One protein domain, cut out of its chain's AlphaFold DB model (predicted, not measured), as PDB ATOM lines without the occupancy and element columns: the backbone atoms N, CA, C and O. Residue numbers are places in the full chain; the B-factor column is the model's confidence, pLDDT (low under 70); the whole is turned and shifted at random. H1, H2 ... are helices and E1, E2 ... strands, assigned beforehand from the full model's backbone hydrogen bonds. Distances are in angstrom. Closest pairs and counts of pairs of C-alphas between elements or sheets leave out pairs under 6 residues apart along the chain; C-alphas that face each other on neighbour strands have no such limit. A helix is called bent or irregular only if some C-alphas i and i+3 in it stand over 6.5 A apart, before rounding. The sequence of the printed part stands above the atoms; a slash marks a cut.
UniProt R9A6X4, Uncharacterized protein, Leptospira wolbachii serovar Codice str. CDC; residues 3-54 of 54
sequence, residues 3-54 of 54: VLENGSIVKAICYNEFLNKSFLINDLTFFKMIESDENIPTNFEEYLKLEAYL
ATOM      1  N   VAL A   3     -45.987   2.945 -44.737       81.31
ATOM      2  CA  VAL A   3     -45.612   3.914 -43.701       81.31
ATOM      3  C   VAL A   3     -44.234   3.541 -43.177       81.31
ATOM      4  O   VAL A   3     -44.002   2.395 -42.780       81.31
ATOM      5  N   LEU A   4     -43.335   4.519 -43.193       80.06
ATOM      6  CA  LEU A   4     -41.943   4.384 -42.788       80.06
ATOM      7  C   LEU A   4     -41.713   5.140 -41.481       80.06
ATOM      8  O   LEU A   4     -42.105   6.300 -41.361       80.06
ATOM      9  N   GLU A   5     -41.023   4.507 -40.540       79.19
ATOM     10  CA  GLU A   5     -40.501   5.143 -39.331       79.19
ATOM     11  C   GLU A   5     -39.033   4.730 -39.174       79.19
ATOM     12  O   GLU A   5     -38.698   3.550 -39.246       79.19
ATOM     13  N   ASN A   6     -38.134   5.707 -39.010       81.12
ATOM     14  CA  ASN A   6     -36.684   5.484 -38.884       81.12
ATOM     15  C   ASN A   6     -36.087   4.581 -39.985       81.12
ATOM     16  O   ASN A   6     -35.276   3.698 -39.711       81.12
ATOM     17  N   GLY A   7     -36.523   4.773 -41.236       75.25
ATOM     18  CA  GLY A   7     -36.059   3.991 -42.391       75.25
ATOM     19  C   GLY A   7     -36.586   2.550 -42.448       75.25
ATOM     20  O   GLY A   7     -36.218   1.809 -43.352       75.25
ATOM     21  N   SER A   8     -37.454   2.149 -41.516       74.81
ATOM     22  CA  SER A   8     -38.082   0.826 -41.488       74.81
ATOM     23  C   SER A   8     -39.560   0.930 -41.850       74.81
ATOM     24  O   SER A   8     -40.240   1.875 -41.446       74.81
ATOM     25  N   ILE A   9     -40.079  -0.037 -42.612       82.19
ATOM     26  CA  ILE A   9     -41.519  -0.114 -42.886       82.19
ATOM     27  C   ILE A   9     -42.203  -0.613 -41.616       82.19
ATOM     28  O   ILE A   9     -41.948  -1.723 -41.166       82.19
ATOM     29  N   VAL A  10     -43.091   0.194 -41.047       84.12
ATOM     30  CA  VAL A  10     -43.835  -0.175 -39.832       84.12
ATOM     31  C   VAL A  10     -45.267  -0.597 -40.131       84.12
ATOM     32  O   VAL A  10     -45.859  -1.356 -39.364       84.12
ATOM     33  N   LYS A  11     -45.833  -0.118 -41.249       87.69
ATOM     34  CA  LYS A  11     -47.207  -0.423 -41.674       87.69
ATOM     35  C   LYS A  11     -47.326  -0.470 -43.192       87.69
ATOM     36  O   LYS A  11     -46.656   0.282 -43.902       87.69
ATOM     37  N   ALA A  12     -48.238  -1.302 -43.680       88.81
ATOM     38  CA  ALA A  12     -48.585  -1.378 -45.092       88.81
ATOM     39  C   ALA A  12     -50.096  -1.528 -45.273       88.81
ATOM     40  O   ALA A  12     -50.758  -2.262 -44.542       88.81
ATOM     41  N   ILE A  13     -50.639  -0.839 -46.275       87.00
ATOM     42  CA  ILE A  13     -51.973  -1.127 -46.802       87.00
ATOM     43  C   ILE A  13     -51.799  -2.076 -47.981       87.00
ATOM     44  O   ILE A  13     -51.221  -1.678 -49.000       87.00
ATOM     45  N   CYS A  14     -52.327  -3.286 -47.826       85.94
ATOM     46  CA  CYS A  14     -52.301  -4.347 -48.825       85.94
ATOM     47  C   CYS A  14     -53.713  -4.581 -49.358       85.94
ATOM     48  O   CYS A  14     -54.676  -4.609 -48.590       85.94
ATOM     49  N   TYR A  15     -53.840  -4.752 -50.667       83.62
ATOM     50  CA  TYR A  15     -55.102  -5.101 -51.308       83.62
ATOM     51  C   TYR A  15     -55.133  -6.604 -51.579       83.62
ATOM     52  O   TYR A  15     -54.162  -7.159 -52.085       83.62
ATOM     53  N   ASN A  16     -56.233  -7.260 -51.216       87.31
ATOM     54  CA  ASN A  16     -56.472  -8.661 -51.533       87.31
ATOM     55  C   ASN A  16     -57.513  -8.738 -52.653       87.31
ATOM     56  O   ASN A  16     -58.672  -8.368 -52.449       87.31
ATOM     57  N   GLU A  17     -57.099  -9.243 -53.811       87.75
ATOM     58  CA  GLU A  17     -57.952  -9.327 -54.998       87.75
ATOM     59  C   GLU A  17     -59.081 -10.354 -54.833       87.75
ATOM     60  O   GLU A  17     -60.213 -10.092 -55.233       87.75
ATOM     61  N   PHE A  18     -58.817 -11.479 -54.159       87.94
ATOM     62  CA  PHE A  18     -59.810 -12.532 -53.916       87.94
ATOM     63  C   PHE A  18     -60.947 -12.069 -53.006       87.94
ATOM     64  O   PHE A  18     -62.096 -12.473 -53.172       87.94
ATOM     65  N   LEU A  19     -60.626 -11.221 -52.030       89.19
ATOM     66  CA  LEU A  19     -61.598 -10.669 -51.088       89.19
ATOM     67  C   LEU A  19     -62.143  -9.304 -51.529       89.19
ATOM     68  O   LEU A  19     -63.056  -8.797 -50.874       89.19
ATOM     69  N   ASN A  20     -61.586  -8.719 -52.598       90.25
ATOM     70  CA  ASN A  20     -61.870  -7.369 -53.087       90.25
ATOM     71  C   ASN A  20     -61.858  -6.326 -51.949       90.25
ATOM     72  O   ASN A  20     -62.790  -5.536 -51.775       90.25
ATOM     73  N   LYS A  21     -60.834  -6.400 -51.088       90.62
ATOM     74  CA  LYS A  21     -60.730  -5.606 -49.853       90.62
ATOM     75  C   LYS A  21     -59.291  -5.220 -49.544       90.62
ATOM     76  O   LYS A  21     -58.362  -5.989 -49.779       90.62
ATOM     77  N   SER A  22     -59.135  -4.045 -48.943       91.00
ATOM     78  CA  SER A  22     -57.858  -3.553 -48.427       91.00
ATOM     79  C   SER A  22     -57.720  -3.833 -46.933       91.00
ATOM     80  O   SER A  22     -58.680  -3.694 -46.176       91.00
ATOM     81  N   PHE A  23     -56.507  -4.174 -46.512       86.75
ATOM     82  CA  PHE A  23     -56.148  -4.496 -45.137       86.75
ATOM     83  C   PHE A  23     -54.986  -3.620 -44.692       86.75
ATOM     84  O   PHE A  23     -54.038  -3.402 -45.449       86.75
ATOM     85  N   LEU A  24     -55.059  -3.134 -43.454       86.19
ATOM     86  CA  LEU A  24     -53.928  -2.502 -42.792       86.19
ATOM     87  C   LEU A  24     -53.150  -3.576 -42.037       86.19
ATOM     88  O   LEU A  24     -53.683  -4.200 -41.120       86.19
ATOM     89  N   ILE A  25     -51.893  -3.759 -42.414       84.94
ATOM     90  CA  ILE A  25     -50.944  -4.607 -41.705       84.94
ATOM     91  C   ILE A  25     -50.054  -3.688 -40.867       84.94
ATOM     92  O   ILE A  25     -49.425  -2.775 -41.406       84.94
ATOM     93  N   ASN A  26     -50.051  -3.906 -39.552       82.81
ATOM     94  CA  ASN A  26     -49.224  -3.185 -38.583       82.81
ATOM     95  C   ASN A  26     -48.064  -4.067 -38.103       82.81
ATOM     96  O   ASN A  26     -47.989  -5.239 -38.464       82.81
ATOM     97  N   ASP A  27     -47.184  -3.490 -37.283       78.12
ATOM     98  CA  ASP A  27     -46.067  -4.181 -36.628       78.12
ATOM     99  C   ASP A  27     -45.142  -4.908 -37.612       78.12
ATOM    100  O   ASP A  27     -44.557  -5.949 -37.317       78.12
ATOM    101  N   LEU A  28     -44.942  -4.307 -38.791       75.31
ATOM    102  CA  LEU A  28     -43.993  -4.784 -39.803       75.31
ATOM    103  C   LEU A  28     -42.528  -4.535 -39.400       75.31
ATOM    104  O   LEU A  28     -41.638  -4.545 -40.240       75.31
ATOM    105  N   THR A  29     -42.245  -4.376 -38.108       65.38
ATOM    106  CA  THR A  29     -40.931  -4.037 -37.544       65.38
ATOM    107  C   THR A  29     -39.846  -5.088 -37.806       65.38
ATOM    108  O   THR A  29     -38.668  -4.808 -37.601       65.38
ATOM    109  N   PHE A  30     -40.216  -6.287 -38.270       58.25
ATOM    110  CA  PHE A  30     -39.277  -7.319 -38.728       58.25
ATOM    111  C   PHE A  30     -38.894  -7.196 -40.211       58.25
ATOM    112  O   PHE A  30     -37.902  -7.791 -40.627       58.25
ATOM    113  N   PHE A  31     -39.620  -6.400 -41.000       53.62
ATOM    114  CA  PHE A  31     -39.236  -6.071 -42.368       53.62
ATOM    115  C   PHE A  31     -38.191  -4.957 -42.339       53.62
ATOM    116  O   PHE A  31     -38.482  -3.775 -42.534       53.62
ATOM    117  N   LYS A  32     -36.932  -5.339 -42.117       51.19
ATOM    118  CA  LYS A  32     -35.835  -4.513 -42.618       51.19
ATOM    119  C   LYS A  32     -35.921  -4.545 -44.139       51.19
ATOM    120  O   LYS A  32     -35.939  -5.630 -44.716       51.19
ATOM    121  N   MET A  33     -35.962  -3.375 -44.777       48.38
ATOM    122  CA  MET A  33     -35.519  -3.282 -46.166       48.38
ATOM    123  C   MET A  33     -34.080  -3.795 -46.169       48.38
ATOM    124  O   MET A  33     -33.165  -3.116 -45.708       48.38
ATOM    125  N   ILE A  34     -33.896  -5.045 -46.579       48.22
ATOM    126  CA  ILE A  34     -32.588  -5.525 -46.980       48.22
ATOM    127  C   ILE A  34     -32.379  -4.830 -48.320       48.22
ATOM    128  O   ILE A  34     -33.090  -5.134 -49.277       48.22
ATOM    129  N   GLU A  35     -31.472  -3.854 -48.374       48.34
ATOM    130  CA  GLU A  35     -30.856  -3.465 -49.641       48.34
ATOM    131  C   GLU A  35     -30.141  -4.718 -50.160       48.34
ATOM    132  O   GLU A  35     -29.010  -5.024 -49.796       48.34
ATOM    133  N   SER A  36     -30.885  -5.543 -50.890       47.50
ATOM    134  CA  SER A  36     -30.364  -6.674 -51.631       47.50
ATOM    135  C   SER A  36     -30.353  -6.228 -53.076       47.50
ATOM    136  O   SER A  36     -31.387  -6.236 -53.741       47.50
ATOM    137  N   ASP A  37     -29.168  -5.873 -53.560       51.50
ATOM    138  CA  ASP A  37     -28.897  -5.722 -54.990       51.50
ATOM    139  C   ASP A  37     -29.063  -7.052 -55.761       51.50
ATOM    140  O   ASP A  37     -28.865  -7.089 -56.971       51.50
ATOM    141  N   GLU A  38     -29.424  -8.162 -55.099       50.28
ATOM    142  CA  GLU A  38     -29.268  -9.505 -55.668       50.28
ATOM    143  C   GLU A  38     -30.559 -10.272 -55.979       50.28
ATOM    144  O   GLU A  38     -30.470 -11.272 -56.677       50.28
ATOM    145  N   ASN A  39     -31.758  -9.859 -55.545       52.97
ATOM    146  CA  ASN A  39     -32.965 -10.683 -55.773       52.97
ATOM    147  C   ASN A  39     -34.256  -9.899 -56.051       52.97
ATOM    148  O   ASN A  39     -35.349 -10.379 -55.749       52.97
ATOM    149  N   ILE A  40     -34.166  -8.692 -56.613       62.28
ATOM    150  CA  ILE A  40     -35.361  -7.969 -57.064       62.28
ATOM    151  C   ILE A  40     -35.622  -8.369 -58.520       62.28
ATOM    152  O   ILE A  40     -34.846  -7.959 -59.384       62.28
ATOM    153  N   PRO A  41     -36.680  -9.144 -58.825       61.19
ATOM    154  CA  PRO A  41     -37.022  -9.448 -60.204       61.19
ATOM    155  C   PRO A  41     -37.307  -8.144 -60.954       61.19
ATOM    156  O   PRO A  41     -38.215  -7.384 -60.612       61.19
ATOM    157  N   THR A  42     -36.506  -7.879 -61.976       71.25
ATOM    158  CA  THR A  42     -36.589  -6.668 -62.800       71.25
ATOM    159  C   THR A  42     -37.588  -6.816 -63.945       71.25
ATOM    160  O   THR A  42     -37.938  -5.840 -64.612       71.25
ATOM    161  N   ASN A  43     -38.076  -8.038 -64.176       73.25
ATOM    162  CA  ASN A  43     -39.076  -8.364 -65.180       73.25
ATOM    163  C   ASN A  43     -40.021  -9.484 -64.709       73.25
ATOM    164  O   ASN A  43     -39.788 -10.169 -63.712       73.25
ATOM    165  N   PHE A  44     -41.112  -9.662 -65.455       71.75
ATOM    166  CA  PHE A  44     -42.173 -10.619 -65.137       71.75
ATOM    167  C   PHE A  44     -41.700 -12.082 -65.134       71.75
ATOM    168  O   PHE A  44     -42.198 -12.897 -64.362       71.75
ATOM    169  N   GLU A  45     -40.719 -12.425 -65.968       78.38
ATOM    170  CA  GLU A  45     -40.184 -13.786 -66.039       78.38
ATOM    171  C   GLU A  45     -39.338 -14.125 -64.801       78.38
ATOM    172  O   GLU A  45     -39.438 -15.224 -64.257       78.38
ATOM    173  N   GLU A  46     -38.542 -13.169 -64.319       73.94
ATOM    174  CA  GLU A  46     -37.798 -13.285 -63.061       73.94
ATOM    175  C   GLU A  46     -38.737 -13.403 -61.855       73.94
ATOM    176  O   GLU A  46     -38.474 -14.208 -60.963       73.94
ATOM    177  N   TYR A  47     -39.859 -12.672 -61.853       75.50
ATOM    178  CA  TYR A  47     -40.878 -12.781 -60.802       75.50
ATOM    179  C   TYR A  47     -41.439 -14.205 -60.707       75.50
ATOM    180  O   TYR A  47     -41.452 -14.793 -59.628       75.50
ATOM    181  N   LEU A  48     -41.842 -14.786 -61.844       73.31
ATOM    182  CA  LEU A  48     -42.395 -16.145 -61.891       73.31
ATOM    183  C   LEU A  48     -41.385 -17.204 -61.440       73.31
ATOM    184  O   LEU A  48     -41.759 -18.179 -60.791       73.31
ATOM    185  N   LYS A  49     -40.101 -17.018 -61.768       73.56
ATOM    186  CA  LYS A  49     -39.035 -17.908 -61.289       73.56
ATOM    187  C   LYS A  49     -38.910 -17.837 -59.772       73.56
ATOM    188  O   LYS A  49     -38.816 -18.886 -59.150       73.56
ATOM    189  N   LEU A  50     -38.944 -16.641 -59.183       69.19
ATOM    190  CA  LEU A  50     -38.854 -16.463 -57.734       69.19
ATOM    191  C   LEU A  50     -40.059 -17.079 -57.000       69.19
ATOM    192  O   LEU A  50     -39.864 -17.760 -55.998       69.19
ATOM    193  N   GLU A  51     -41.282 -16.899 -57.514       64.50
ATOM    194  CA  GLU A  51     -42.486 -17.517 -56.932       64.50
ATOM    195  C   GLU A  51     -42.420 -19.045 -56.912       64.50
ATOM    196  O   GLU A  51     -42.876 -19.653 -55.955       64.50
ATOM    197  N   ALA A  52     -41.835 -19.675 -57.932       65.00
ATOM    198  CA  ALA A  52     -41.731 -21.133 -57.993       65.00
ATOM    199  C   ALA A  52     -40.777 -21.738 -56.938       65.00
ATOM    200  O   ALA A  52     -40.807 -22.950 -56.722       65.00
ATOM    201  N   TYR A  53     -39.913 -20.925 -56.319       57.34
ATOM    202  CA  TYR A  53     -38.990 -21.343 -55.258       57.34
ATOM    203  C   TYR A  53     -39.551 -21.159 -53.836       57.34
ATOM    204  O   TYR A  53     -38.926 -21.648 -52.890       57.34
ATOM    205  N   LEU A  54     -40.680 -20.458 -53.677       49.16
ATOM    206  CA  LEU A  54     -41.372 -20.215 -52.402       49.16
ATOM    207  C   LEU A  54     -42.509 -21.223 -52.182       49.16
ATOM    208  O   LEU A  54     -42.735 -21.571 -50.999       49.16
TER     209      LEU A  54
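What this domain is: This is residues 3 to 54 of the 54 residues of an uncharacterized protein of Leptospira wolbachii serovar Codice str. CDC (UniProt R9A6X4). A narrow, bent ribbon of three strands and one short helix, H1, stand at opposite ends of an open C, joined by a long arc of chain, residues 26 to 43, with the middle left empty. The long strand E2 pairs with E1 along its first part and with E3 along its later part, and the turn end, residues 16 to 21, sticks out free. The printed part has 52 residues, with named elements in the order E1, E2, E3, H1; the sheet order is E1, E2, E3, antiparallel throughout, a meander, each strand the antiparallel neighbour of the one before. The class is mixed, helices and strands, with under half of the residues in named elements. The whole is loose, with a radius of gyration of the C-alphas of 13.9 A and spans of 31 by 30 by 17 A.

Where its parts are: E2, residues 8 to 16, is 23.0 A long and bends by 52 degrees at residue 11. E1, residues 3 to 5, measures 6.8 A and begins at C-alpha 3 (-45.612, 3.914, -43.701). E3, residues 21 to 25, measures 12.8 A. H1, residues 44 to 51, measures 10.7 A and ends at C-alpha 51 (-42.486, -17.517, -56.932).

How they stand to each other: The hairpin of E2 and E3 has directions 162 degrees apart, with N 14 and O 23 at 2.9 A and N 25 and O 12 at 2.8 A, within hydrogen-bond range. In the hairpin of E1 and E2, at 168 degrees, N 3 and O 11 are 2.9 A apart. E1 and E3 are edge strands and apart. H1 is not on the sheet, with 0 pairs of C-alphas within 10 A; in it, every O i to N i+4 pair is within hydrogen-bond range.

The domain as a whole: The C-alphas of Asn 6 and Glu 45, the two farthest apart, are 33.5 A apart. The printed part has no cut. The link from E3 to H1, 18 residues, is long; the other two are tight. The mean pLDDT of the printed part is 72.8, and residues 29 to 41 and 50 to 54 are under 70.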